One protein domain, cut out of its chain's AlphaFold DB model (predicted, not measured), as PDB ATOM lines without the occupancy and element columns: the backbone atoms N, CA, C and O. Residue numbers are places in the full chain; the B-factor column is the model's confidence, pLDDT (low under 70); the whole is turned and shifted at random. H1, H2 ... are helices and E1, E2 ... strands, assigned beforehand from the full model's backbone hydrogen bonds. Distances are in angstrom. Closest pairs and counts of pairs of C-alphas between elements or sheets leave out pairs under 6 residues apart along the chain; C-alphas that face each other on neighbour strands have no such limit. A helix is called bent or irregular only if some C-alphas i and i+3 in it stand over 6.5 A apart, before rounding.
ATOM      1  N   TYR A   3     186.231 -98.305 116.889       97.12
ATOM      2  CA  TYR A   3     185.581 -99.516 117.392       97.12
ATOM      3  C   TYR A   3     184.070 -99.329 117.344       97.12
ATOM      4  O   TYR A   3     183.563 -98.261 117.699       97.12
ATOM      5  N   SER A   4     183.367-100.359 116.887       98.19
ATOM      6  CA  SER A   4     181.906-100.378 116.842       98.19
ATOM      7  C   SER A   4     181.426-101.101 118.088       98.19
ATOM      8  O   SER A   4     181.563-102.319 118.179       98.19
ATOM      9  N   CYS A   5     180.906-100.361 119.062       98.44
ATOM     10  CA  CYS A   5     180.552-100.932 120.354       98.44
ATOM     11  C   CYS A   5     179.041-101.068 120.534       98.44
ATOM     12  O   CYS A   5     178.268-100.274 120.003       98.44
ATOM     13  N   TYR A   6     178.641-102.028 121.358       98.31
ATOM     14  CA  TYR A   6     177.303-102.122 121.936       98.31
ATOM     15  C   TYR A   6     177.379-101.912 123.454       98.31
ATOM     16  O   TYR A   6     178.456-101.991 124.064       98.31
ATOM     17  N   VAL A   7     176.238-101.619 124.073       97.81
ATOM     18  CA  VAL A   7     176.107-101.504 125.526       97.81
ATOM     19  C   VAL A   7     175.799-102.878 126.117       97.81
ATOM     20  O   VAL A   7     174.729-103.437 125.911       97.81
ATOM     21  N   ASP A   8     176.732-103.408 126.898       97.38
ATOM     22  CA  ASP A   8     176.578-104.659 127.640       97.38
ATOM     23  C   ASP A   8     176.027-104.363 129.040       97.38
ATOM     24  O   ASP A   8     176.707-103.728 129.857       97.38
ATOM     25  N   GLU A   9     174.803-104.816 129.318       95.69
ATOM     26  CA  GLU A   9     174.196-104.771 130.651       95.69
ATOM     27  C   GLU A   9     174.529-106.060 131.415       95.69
ATOM     28  O   GLU A   9     174.293-107.169 130.939       95.69
ATOM     29  N   TYR A  10     175.078-105.930 132.621       94.94
ATOM     30  CA  TYR A  10     175.515-107.067 133.424       94.94
ATOM     31  C   TYR A  10     175.224-106.852 134.908       94.94
ATOM     32  O   TYR A  10     175.014-105.730 135.372       94.94
ATOM     33  N   LYS A  11     175.230-107.939 135.683       96.62
ATOM     34  CA  LYS A  11     175.191-107.871 137.148       96.62
ATOM     35  C   LYS A  11     176.609-107.919 137.694       96.62
ATOM     36  O   LYS A  11     177.373-108.812 137.341       96.62
ATOM     37  N   ASN A  12     176.954-106.971 138.559       95.25
ATOM     38  CA  ASN A  12     178.206-107.042 139.305       95.25
ATOM     39  C   ASN A  12     178.137-108.111 140.415       95.25
ATOM     40  O   ASN A  12     177.097-108.727 140.640       95.25
ATOM     41  N   GLU A  13     179.235-108.294 141.149       96.12
ATOM     42  CA  GLU A  13     179.343-109.280 142.241       96.12
ATOM     43  C   GLU A  13     178.298-109.093 143.355       96.12
ATOM     44  O   GLU A  13     177.945-110.040 144.050       96.12
ATOM     45  N   GLN A  14     177.756-107.880 143.509       97.06
ATOM     46  CA  GLN A  14     176.700-107.558 144.476       97.06
ATOM     47  C   GLN A  14     175.288-107.702 143.882       97.06
ATOM     48  O   GLN A  14     174.312-107.264 144.490       97.06
ATOM     49  N   GLY A  15     175.163-108.247 142.670       95.44
ATOM     50  CA  GLY A  15     173.896-108.397 141.954       95.44
ATOM     51  C   GLY A  15     173.316-107.092 141.398       95.44
ATOM     52  O   GLY A  15     172.179-107.094 140.927       95.44
ATOM     53  N   ARG A  16     174.064-105.980 141.441       95.62
ATOM     54  CA  ARG A  16     173.604-104.678 140.936       95.62
ATOM     55  C   ARG A  16     173.777-104.608 139.426       95.62
ATOM     56  O   ARG A  16     174.824-104.996 138.910       95.62
ATOM     57  N   ILE A  17     172.766-104.073 138.749       92.88
ATOM     58  CA  ILE A  17     172.807-103.827 137.306       92.88
ATOM     59  C   ILE A  17     173.854-102.749 137.017       92.88
ATOM     60  O   ILE A  17     173.907-101.713 137.681       92.88
ATOM     61  N   CYS A  18     174.711-103.028 136.048       94.62
ATOM     62  CA  CYS A  18     175.771-102.168 135.549       94.62
ATOM     63  C   CYS A  18     175.759-102.216 134.020       94.62
ATOM     64  O   CYS A  18     175.257-103.168 133.427       94.62
ATOM     65  N   ALA A  19     176.342-101.201 133.391       95.56
ATOM     66  CA  ALA A  19     176.497-101.137 131.946       95.56
ATOM     67  C   ALA A  19     177.947-100.806 131.591       95.56
ATOM     68  O   ALA A  19     178.623-100.069 132.315       95.56
ATOM     69  N   ARG A  20     178.425-101.350 130.476       96.75
ATOM     70  CA  ARG A  20     179.741-101.052 129.897       96.75
ATOM     71  C   ARG A  20     179.666-101.102 128.378       96.75
ATOM     72  O   ARG A  20     178.702-101.613 127.825       96.75
ATOM     73  N   LEU A  21     180.709-100.620 127.714       98.12
ATOM     74  CA  LEU A  21     180.865-100.808 126.276       98.12
ATOM     75  C   LEU A  21     181.620-102.103 125.993       98.12
ATOM     76  O   LEU A  21     182.587-102.433 126.691       98.12
ATOM     77  N   ARG A  22     181.191-102.812 124.950       98.44
ATOM     78  CA  ARG A  22     181.929-103.933 124.370       98.44
ATOM     79  C   ARG A  22     182.002-103.784 122.865       98.44
ATOM     80  O   ARG A  22     181.037-103.357 122.243       98.44
ATOM     81  N   ASP A  23     183.146-104.137 122.306       98.19
ATOM     82  CA  ASP A  23     183.345-104.180 120.865       98.19
ATOM     83  C   ASP A  23     182.486-105.296 120.248       98.19
ATOM     84  O   ASP A  23     182.421-106.405 120.788       98.19
ATOM     85  N   LYS A  24     181.799-105.006 119.140       97.81
ATOM     86  CA  LYS A  24     180.863-105.947 118.501       97.81
ATOM     87  C   LYS A  24     181.592-107.122 117.845       97.81
ATOM     88  O   LYS A  24     181.113-108.255 117.933       97.81
ATOM     89  N   GLU A  25     182.772-106.902 117.270       96.44
ATOM     90  CA  GLU A  25     183.531-107.947 116.577       96.44
ATOM     91  C   GLU A  25     184.209-108.894 117.573       96.44
ATOM     92  O   GLU A  25     183.961-110.101 117.567       96.44
ATOM     93  N   LEU A  26     185.010-108.344 118.483       96.00
ATOM     94  CA  LEU A  26     185.862-109.103 119.395       96.00
ATOM     95  C   LEU A  26     185.167-109.473 120.707       96.00
ATOM     96  O   LEU A  26     185.691-110.287 121.465       96.00
ATOM     97  N   ASN A  27     184.004-108.885 121.001       97.12
ATOM     98  CA  ASN A  27     183.311-109.034 122.283       97.12
ATOM     99  C   ASN A  27     184.181-108.648 123.492       97.12
ATOM    100  O   ASN A  27     183.963-109.122 124.608       97.12
ATOM    101  N   LYS A  28     185.184-107.793 123.306       98.00
ATOM    102  CA  LYS A  28     186.039-107.320 124.397       98.00
ATOM    103  C   LYS A  28     185.432-106.084 125.035       98.00
ATOM    104  O   LYS A  28     184.796-105.278 124.360       98.00
ATOM    105  N   LYS A  29     185.625-105.921 126.341       98.00
ATOM    106  CA  LYS A  29     185.311-104.669 127.036       98.00
ATOM    107  C   LYS A  29     186.102-103.534 126.389       98.00
ATOM    108  O   LYS A  29     187.298-103.680 126.170       98.00
ATOM    109  N   VAL A  30     185.456-102.399 126.151       97.94
ATOM    110  CA  VAL A  30     186.133-101.186 125.683       97.94
ATOM    111  C   VAL A  30     186.165-100.172 126.815       97.94
ATOM    112  O   VAL A  30     185.137 -99.852 127.418       97.94
ATOM    113  N   SER A  31     187.358 -99.684 127.131       96.50
ATOM    114  CA  SER A  31     187.595 -98.682 128.167       96.50
ATOM    115  C   SER A  31     188.501 -97.568 127.655       96.50
ATOM    116  O   SER A  31     189.131 -97.681 126.606       96.50
ATOM    117  N   PHE A  32     188.517 -96.451 128.379       96.00
ATOM    118  CA  PHE A  32     189.145 -95.216 127.921       96.00
ATOM    119  C   PHE A  32     190.309 -94.807 128.817       96.00
ATOM    120  O   PHE A  32     190.231 -94.928 130.042       96.00
ATOM    121  N   THR A  33     191.350 -94.258 128.198       96.44
ATOM    122  CA  THR A  33     192.452 -93.550 128.859       96.44
ATOM    123  C   THR A  33     192.682 -92.187 128.200       96.44
ATOM    124  O   THR A  33     192.179 -91.939 127.104       96.44
ATOM    125  N   GLY A  34     193.404 -91.302 128.884       94.12
ATOM    126  CA  GLY A  34     193.618 -89.910 128.485       94.12
ATOM    127  C   GLY A  34     193.175 -88.907 129.553       94.12
ATOM    128  O   GLY A  34     192.371 -89.208 130.437       94.12
ATOM    129  N   ASN A  35     193.714 -87.699 129.467       92.69
ATOM    130  CA  ASN A  35     193.403 -86.530 130.275       92.69
ATOM    131  C   ASN A  35     191.964 -86.040 130.058       92.69
ATOM    132  O   ASN A  35     191.362 -85.508 130.987       92.69
ATOM    133  N   ASN A  36     191.395 -86.245 128.865       87.19
ATOM    134  CA  ASN A  36     190.039 -85.808 128.520       87.19
ATOM    135  C   ASN A  36     188.941 -86.823 128.894       87.19
ATOM    136  O   ASN A  36     187.770 -86.619 128.573       87.19
ATOM    137  N   VAL A  37     189.284 -87.930 129.562       91.94
ATOM    138  CA  VAL A  37     188.301 -88.949 129.957       91.94
ATOM    139  C   VAL A  37     187.388 -88.431 131.070       91.94
ATOM    140  O   VAL A  37     187.770 -88.381 132.240       91.94
ATOM    141  N   ASP A  38     186.128 -88.158 130.726       93.00
ATOM    142  CA  ASP A  38     185.061 -87.899 131.696       93.00
ATOM    143  C   ASP A  38     184.211 -89.159 131.941       93.00
ATOM    144  O   ASP A  38     183.299 -89.511 131.187       93.00
ATOM    145  N   LYS A  39     184.488 -89.835 133.062       90.12
ATOM    146  CA  LYS A  39     183.741 -91.028 133.492       90.12
ATOM    147  C   LYS A  39     182.270 -90.726 133.794       90.12
ATOM    148  O   LYS A  39     181.418 -91.576 133.552       90.12
ATOM    149  N   ASN A  40     181.953 -89.540 134.315       94.00
ATOM    150  CA  ASN A  40     180.574 -89.174 134.636       94.00
ATOM    151  C   ASN A  40     179.765 -88.932 133.364       94.00
ATOM    152  O   ASN A  40     178.596 -89.316 133.300       94.00
ATOM    153  N   HIS A  41     180.386 -88.338 132.345       94.12
ATOM    154  CA  HIS A  41     179.764 -88.182 131.037       94.12
ATOM    155  C   HIS A  41     179.416 -89.542 130.412       94.12
ATOM    156  O   HIS A  41     178.299 -89.725 129.925       94.12
ATOM    157  N   LEU A  42     180.304 -90.538 130.517       94.06
ATOM    158  CA  LEU A  42     180.031 -91.900 130.041       94.06
ATOM    159  C   LEU A  42     178.861 -92.550 130.777       94.06
ATOM    160  O   LEU A  42     177.958 -93.092 130.144       94.06
ATOM    161  N   LEU A  43     178.836 -92.469 132.106       93.50
ATOM    162  CA  LEU A  43     177.741 -93.041 132.894       93.50
ATOM    163  C   LEU A  43     176.388 -92.404 132.549       93.50
ATOM    164  O   LEU A  43     175.375 -93.105 132.470       93.50
ATOM    165  N   ARG A  44     176.365 -91.089 132.295       95.12
ATOM    166  CA  ARG A  44     175.160 -90.384 131.834       95.12
ATOM    167  C   ARG A  44     174.731 -90.868 130.456       95.12
ATOM    168  O   ARG A  44     173.557 -91.180 130.291       95.12
ATOM    169  N   PHE A  45     175.662 -90.982 129.512       95.00
ATOM    170  CA  PHE A  45     175.389 -91.514 128.176       95.00
ATOM    171  C   PHE A  45     174.752 -92.912 128.241       95.00
ATOM    172  O   PHE A  45     173.669 -93.114 127.698       95.00
ATOM    173  N   LEU A  46     175.357 -93.846 128.983       94.81
ATOM    174  CA  LEU A  46     174.839 -95.214 129.131       94.81
ATOM    175  C   LEU A  46     173.442 -95.242 129.771       94.81
ATOM    176  O   LEU A  46     172.574 -96.004 129.351       94.81
ATOM    177  N   SER A  47     173.202 -94.375 130.758       93.25
ATOM    178  CA  SER A  47     171.882 -94.240 131.385       93.25
ATOM    179  C   SER A  47     170.827 -93.723 130.399       93.25
ATOM    180  O   SER A  47     169.699 -94.208 130.393       93.25
ATOM    181  N   GLN A  48     171.187 -92.758 129.546       93.50
ATOM    182  CA  GLN A  48     170.278 -92.196 128.543       93.50
ATOM    183  C   GLN A  48     169.971 -93.174 127.406       93.50
ATOM    184  O   GLN A  48     168.834 -93.193 126.936       93.50
ATOM    185  N   ALA A  49     170.925 -94.024 127.014       93.19
ATOM    186  CA  ALA A  49     170.699 -95.068 126.011       93.19
ATOM    187  C   ALA A  49     169.560 -96.018 126.420       93.19
ATOM    188  O   ALA A  49     168.737 -96.399 125.593       93.19
ATOM    189  N   LYS A  50     169.442 -96.337 127.719       92.19
ATOM    190  CA  LYS A  50     168.344 -97.168 128.240       92.19
ATOM    191  C   LYS A  50     166.981 -96.478 128.178       92.19
ATOM    192  O   LYS A  50     165.968 -97.145 128.008       92.19
ATOM    193  N   ILE A  51     166.952 -95.159 128.347       93.62
ATOM    194  CA  ILE A  51     165.718 -94.363 128.303       93.62
ATOM    195  C   ILE A  51     165.285 -94.135 126.848       93.62
ATOM    196  O   ILE A  51     164.096 -94.114 126.553       93.62
ATOM    197  N   SER A  52     166.247 -94.002 125.937       93.44
ATOM    198  CA  SER A  52     166.030 -93.579 124.550       93.44
ATOM    199  C   SER A  52     165.935 -94.755 123.571       93.44
ATOM    200  O   SER A  52     166.378 -94.639 122.431       93.44
ATOM    201  N   GLN A  53     165.363 -95.892 123.988       91.62
ATOM    202  CA  GLN A  53     165.274 -97.098 123.147       91.62
ATOM    203  C   GLN A  53     164.431 -96.912 121.877       91.62
ATOM    204  O   GLN A  53     164.598 -97.662 120.929       91.62
ATOM    205  N   GLU A  54     163.567 -95.900 121.806       94.31
ATOM    206  CA  GLU A  54     162.874 -95.565 120.553       94.31
ATOM    207  C   GLU A  54     163.828 -95.015 119.476       94.31
ATOM    208  O   GLU A  54     163.550 -95.140 118.288       94.31
ATOM    209  N   ILE A  55     164.945 -94.409 119.891       93.62
ATOM    210  CA  ILE A  55     165.963 -93.806 119.014       93.62
ATOM    211  C   ILE A  55     167.149 -94.760 118.820       93.62
ATOM    212  O   ILE A  55     167.782 -94.736 117.773       93.62
ATOM    213  N   MET A  56     167.444 -95.583 119.831       94.75
ATOM    214  CA  MET A  56     168.579 -96.511 119.875       94.75
ATOM    215  C   MET A  56     168.093 -97.956 120.138       94.75
ATOM    216  O   MET A  56     168.443 -98.540 121.171       94.75
ATOM    217  N   PRO A  57     167.213 -98.522 119.291       96.12
ATOM    218  CA  PRO A  57     166.471 -99.753 119.591       96.12
ATOM    219  C   PRO A  57     167.345-100.982 119.856       96.12
ATOM    220  O   PRO A  57     167.000-101.816 120.689       96.12
ATOM    221  N   SER A  58     168.490-101.071 119.191       97.31
ATOM    222  CA  SER A  58     169.385-102.227 119.177       97.31
ATOM    223  C   SER A  58     170.745-101.952 119.833       97.31
ATOM    224  O   SER A  58     171.647-102.782 119.777       97.31
ATOM    225  N   ILE A  59     170.906-100.819 120.534       97.56
ATOM    226  CA  ILE A  59     172.197-100.411 121.129       97.56
ATOM    227  C   ILE A  59     172.704-101.359 122.227       97.56
ATOM    228  O   ILE A  59     173.887-101.348 122.562       97.56
ATOM    229  N   PHE A  60     171.817-102.185 122.790       97.12
ATOM    230  CA  PHE A  60     172.147-103.224 123.772       97.12
ATOM    231  C   PHE A  60     172.391-104.602 123.136       97.12
ATOM    232  O   PHE A  60     172.685-105.567 123.842       97.12
ATOM    233  N   GLU A  61     172.266-104.715 121.815       97.25
ATOM    234  CA  GLU A  61     172.399-105.963 121.073       97.25
ATOM    235  C   GLU A  61     173.749-106.002 120.359       97.25
ATOM    236  O   GLU A  61     174.112-105.102 119.599       97.25
ATOM    237  N   ARG A  62     174.508-107.081 120.577       97.38
ATOM    238  CA  ARG A  62     175.812-107.257 119.928       97.38
ATOM    239  C   ARG A  62     175.703-107.278 118.405       97.38
ATOM    240  O   ARG A  62     176.561-106.710 117.741       97.38
ATOM    241  N   ASP A  63     174.662-107.912 117.884       97.06
ATOM    242  CA  ASP A  63     174.439-108.074 116.446       97.06
ATOM    243  C   ASP A  63     173.416-107.060 115.898       97.06
ATOM    244  O   ASP A  63     172.964-107.198 114.766       97.06
ATOM    245  N   GLY A  64     173.041-106.051 116.699       96.12
ATOM    246  CA  GLY A  64     172.137-104.973 116.292       96.12
ATOM    247  C   GLY A  64     172.763-104.013 115.279       96.12
ATOM    248  O   GLY A  64     173.968-104.068 115.031       96.12
ATOM    249  N   ASP A  65     171.988-103.071 114.753       96.44
ATOM    250  CA  ASP A  65     172.491-102.069 113.803       96.44
ATOM    251  C   ASP A  65     173.112-100.857 114.514       96.44
ATOM    252  O   ASP A  65     174.136-100.331 114.082       96.44
ATOM    253  N   ASP A  66     172.545-100.471 115.656       97.75
ATOM    254  CA  ASP A  66     172.966 -99.312 116.442       97.75
ATOM    255  C   ASP A  66     174.347 -99.507 117.068       97.75
ATOM    256  O   ASP A  66     174.680-100.589 117.581       97.75
ATOM    257  N   ILE A  67     175.149 -98.441 117.093       97.75
ATOM    258  CA  ILE A  67     176.500 -98.506 117.652       97.75
ATOM    259  C   ILE A  67     176.864 -97.293 118.502       97.75
ATOM    260  O   ILE A  67     176.463 -96.155 118.273       97.75
ATOM    261  N   VAL A  68     177.735 -97.544 119.475       97.88
ATOM    262  CA  VAL A  68     178.579 -96.514 120.075       97.88
ATOM    263  C   VAL A  68     179.918 -96.560 119.351       97.88
ATOM    264  O   VAL A  68     180.734 -97.449 119.589       97.88
ATOM    265  N   ALA A  69     180.152 -95.615 118.449       97.62
ATOM    266  CA  ALA A  69     181.421 -95.486 117.756       97.62
ATOM    267  C   ALA A  69     182.467 -94.882 118.695       97.62
ATOM    268  O   ALA A  69     182.400 -93.702 119.041       97.62
ATOM    269  N   VAL A  70     183.454 -95.685 119.087       97.38
ATOM    270  CA  VAL A  70     184.598 -95.250 119.898       97.38
ATOM    271  C   VAL A  70     185.771 -94.928 118.982       97.38
ATOM    272  O   VAL A  70     186.221 -95.784 118.220       97.38
ATOM    273  N   ARG A  71     186.297 -93.707 119.070       96.81
ATOM    274  CA  ARG A  71     187.421 -93.213 118.271       96.81
ATOM    275  C   ARG A  71     188.611 -92.883 119.160       96.81
ATOM    276  O   ARG A  71     188.470 -92.218 120.182       96.81
ATOM    277  N   GLY A  72     189.787 -93.331 118.740       96.00
ATOM    278  CA  GLY A  72     191.037 -93.052 119.437       96.00
ATOM    279  C   GLY A  72     192.198 -93.886 118.917       96.00
ATOM    280  O   GLY A  72     192.130 -94.467 117.824       96.00
ATOM    281  N   GLU A  73     193.255 -93.953 119.714       96.69
ATOM    282  CA  GLU A  73     194.416 -94.814 119.493       96.69
ATOM    283  C   GLU A  73     194.368 -96.027 120.420       96.69
ATOM    284  O   GLU A  73     193.932 -95.931 121.568       96.69
ATOM    285  N   LEU A  74     194.809 -97.185 119.931       96.94
ATOM    286  CA  LEU A  74     194.951 -98.364 120.779       96.94
ATOM    287  C   LEU A  74     196.070 -98.115 121.798       96.94
ATOM    288  O   LEU A  74     197.219 -97.924 121.412       96.94
ATOM    289  N   ALA A  75     195.737 -98.146 123.088       96.62
ATOM    290  CA  ALA A  75     196.724 -98.055 124.160       96.62
ATOM    291  C   ALA A  75     197.181 -99.450 124.603       96.62
ATOM    292  O   ALA A  75     198.376 -99.723 124.679       96.62
ATOM    293  N   ILE A  76     196.224-100.330 124.911       95.94
ATOM    294  CA  ILE A  76     196.459-101.700 125.381       95.94
ATOM    295  C   ILE A  76     195.356-102.595 124.819       95.94
ATOM    296  O   ILE A  76     194.189-102.212 124.831       95.94
ATOM    297  N   GLU A  77     195.712-103.803 124.397       96.56
ATOM    298  CA  GLU A  77     194.762-104.882 124.134       96.56
ATOM    299  C   GLU A  77     195.201-106.133 124.899       96.56
ATOM    300  O   GLU A  77     196.362-106.536 124.831       96.56
ATOM    301  N   ASN A  78     194.275-106.739 125.636       95.88
ATOM    302  CA  ASN A  78     194.459-108.042 126.270       95.88
ATOM    303  C   ASN A  78     193.313-108.991 125.872       95.88
ATOM    304  O   ASN A  78     192.560-108.707 124.936       95.88
ATOM    305  N   GLU A  79     193.214-110.152 126.520       95.31
ATOM    306  CA  GLU A  79     192.214-111.173 126.179       95.31
ATOM    307  C   GLU A  79     190.769-110.670 126.331       95.31
ATOM    308  O   GLU A  79     189.932-110.986 125.487       95.31
ATOM    309  N   ASP A  80     190.498-109.814 127.321       95.69
ATOM    310  CA  ASP A  80     189.141-109.396 127.695       95.69
ATOM    311  C   ASP A  80     188.840-107.912 127.435       95.69
ATOM    312  O   ASP A  80     187.676-107.499 127.461       95.69
ATOM    313  N   GLU A  81     189.864-107.086 127.218       98.00
ATOM    314  CA  GLU A  81     189.752-105.630 127.217       98.00
ATOM    315  C   GLU A  81     190.613-104.955 126.146       98.00
ATOM    316  O   GLU A  81     191.765-105.314 125.899       98.00
ATOM    317  N   ILE A  82     190.029-103.915 125.557       98.19
ATOM    318  CA  ILE A  82     190.657-102.950 124.666       98.19
ATOM    319  C   ILE A  82     190.615-101.598 125.379       98.19
ATOM    320  O   ILE A  82     189.541-101.066 125.673       98.19
ATOM    321  N   VAL A  83     191.787-101.031 125.646       97.81
ATOM    322  CA  VAL A  83     191.935 -99.690 126.209       97.81
ATOM    323  C   VAL A  83     192.254 -98.725 125.078       97.81
ATOM    324  O   VAL A  83     193.268 -98.863 124.389       97.81
ATOM    325  N   VAL A  84     191.398 -97.724 124.906       97.69
ATOM    326  CA  VAL A  84     191.506 -96.715 123.853       97.69
ATOM    327  C   VAL A  84     191.941 -95.389 124.466       97.69
ATOM    328  O   VAL A  84     191.275 -94.864 125.361       97.69
ATOM    329  N   ASN A  85     193.055 -94.836 123.990       97.12
ATOM    330  CA  ASN A  85     193.447 -93.469 124.301       97.12
ATOM    331  C   ASN A  85     192.609 -92.492 123.468       97.12
ATOM    332  O   ASN A  85     192.645 -92.542 122.236       97.12
ATOM    333  N   ILE A  86     191.861 -91.618 124.145       96.44
ATOM    334  CA  ILE A  86     190.991 -90.622 123.506       96.44
ATOM    335  C   ILE A  86     191.594 -89.210 123.490       96.44
ATOM    336  O   ILE A  86     190.950 -88.293 122.989       96.44
ATOM    337  N   ASP A  87     192.820 -89.017 123.991       95.00
ATOM    338  CA  ASP A  87     193.556 -87.745 123.897       95.00
ATOM    339  C   ASP A  87     194.152 -87.532 122.500       95.00
ATOM    340  O   ASP A  87     195.346 -87.299 122.318       95.00
ATOM    341  N   VAL A  88     193.301 -87.637 121.491       93.56
ATOM    342  CA  VAL A  88     193.650 -87.427 120.091       93.56
ATOM    343  C   VAL A  88     192.612 -86.530 119.444       93.56
ATOM    344  O   VAL A  88     191.506 -86.345 119.961       93.56
ATOM    345  N   GLU A  89     192.958 -85.966 118.294       90.06
ATOM    346  CA  GLU A  89     192.006 -85.193 117.508       90.06
ATOM    347  C   GLU A  89     190.792 -86.074 117.155       90.06
ATOM    348  O   GLU A  89     190.944 -87.185 116.642       90.06
ATOM    349  N   PHE A  90     189.585 -85.603 117.485       88.25
ATOM    350  CA  PHE A  90     188.323 -86.351 117.348       88.25
ATOM    351  C   PHE A  90     188.231 -87.654 118.168       88.25
ATOM    352  O   PHE A  90     187.397 -88.517 117.874       88.25
ATOM    353  N   GLY A  91     189.064 -87.798 119.202       94.19
ATOM    354  CA  GLY A  91     188.969 -88.885 120.169       94.19
ATOM    355  C   GLY A  91     187.709 -88.775 121.031       94.19
ATOM    356  O   GLY A  91     187.258 -87.683 121.373       94.19
ATOM    357  N   GLY A  92     187.122 -89.919 121.379       95.25
ATOM    358  CA  GLY A  92     185.920 -89.985 122.205       95.25
ATOM    359  C   GLY A  92     184.947 -91.055 121.734       95.25
ATOM    360  O   GLY A  92     185.338 -92.050 121.127       95.25
ATOM    361  N   TYR A  93     183.666 -90.859 122.033       95.88
ATOM    362  CA  TYR A  93     182.605 -91.773 121.632       95.88
ATOM    363  C   TYR A  93     181.336 -91.018 121.240       95.88
ATOM    364  O   TYR A  93     181.039 -89.955 121.788       95.88
ATOM    365  N   ILE A  94     180.589 -91.575 120.291       95.25
ATOM    366  CA  ILE A  94     179.324 -91.021 119.804       95.25
ATOM    367  C   ILE A  94     178.385 -92.155 119.383       95.25
ATOM    368  O   ILE A  94     178.845 -93.251 119.072       95.25
ATOM    369  N   PHE A  95     177.082 -91.902 119.411       95.50
ATOM    370  CA  PHE A  95     176.080 -92.789 118.822       95.50
ATOM    371  C   PHE A  95     176.046 -92.609 117.293       95.50
ATOM    372  O   PHE A  95     176.065 -91.464 116.833       95.50
ATOM    373  N   GLU A  96     176.017 -93.708 116.533       92.69
ATOM    374  CA  GLU A  96     175.906 -93.735 115.060       92.69
ATOM    375  C   GLU A  96     174.909 -94.790 114.585       92.69
ATOM    376  O   GLU A  96     174.786 -95.830 115.276       92.69
TER     377      GLU A  96
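This is residues 3 to 96 of the 96 residues of an uncharacterized protein of Lacrimispora algidixylanolytica (UniProt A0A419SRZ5). One strongly twisted sheet of seven strands is bent back on itself like a half-closed book, its leaves E5 E6 E3 and E1 E4 E7 facing each other with E2 as the hinge. The single helix H1 runs across the strands on one face, packed chiefly on E2, while a long link of residues 52 to 67, with no named element, leads from it back to E4. The printed part has 94 residues, with one named helix and seven named strands in the order E1 E2 E3 H1 E4 E5 E6 E7; the sheet is mixed, in the order E5 E6 E3 E2 E1 E4 E7, and the class is mixed. The whole is compact and rounded, with a radius of gyration of the C-alphas of 12.9 A and spans of 31 by 30 by 26 A.

E1, residues 3 to 11, and E2, residues 17 to 23, form an antiparallel hairpin, with N 8 and O 20 at 2.8 A. E3, residues 29 to 33, meets E2 only at a point, where C-alphas 29 and 22 face each other at 4.4 A. H1, residues 39 to 51, is on the sheet at a height of 8.1 A; its closest C-alphas to E2 are Leu 46 and Ala 19, 6.8 A apart. H1 lies only just over E1, with 3 of its 13 C-alphas falling there, and runs across it at 78 degrees on the local plane. In H1, 7 of 9 O i to N i+4 pairs are within hydrogen-bond range. E4, residues 68 to 71, is antiparallel to E1, whose pairing is staggered: residues 3 to 5 pair with E4, with N 68 and O 5 at 2.8 A, and residues 5 to 11 with E2. E5, residues 73 to 77, and E6, residues 81 to 85, form a second hairpin, with N 83 and O 76 at 2.8 A. E6 is parallel to E3, with N 84 and O 31 at 2.8 A. E7, residues 92 to 95, is antiparallel to E4, with N 69 and O 94 at 2.8 A. E7 and H1 are near each other, with 6 pairs of C-alphas within 10 A, while E5 and E7, the edge strands, are apart.

E1 begins at C-alpha 3 (185.581, -99.516, 117.392) and is 23.8 A long. E2 measures 19.5 A. H1 begins at C-alpha 39 (183.741, -91.028, 133.492) and is 19.0 A long. E3 measures 13.3 A and E6 13.0 A. E7 ends at C-alpha 95 (176.080, -92.789, 118.822).

The C-alphas of Gly 15 and Glu 89 are the two farthest apart, at 38.3 A. The printed part has no cut. The link from H1 to E4 is long and that from E6 to E7 short; the other links are tight. The mean pLDDT of the printed part is 95.6, and no printed residue is under 70.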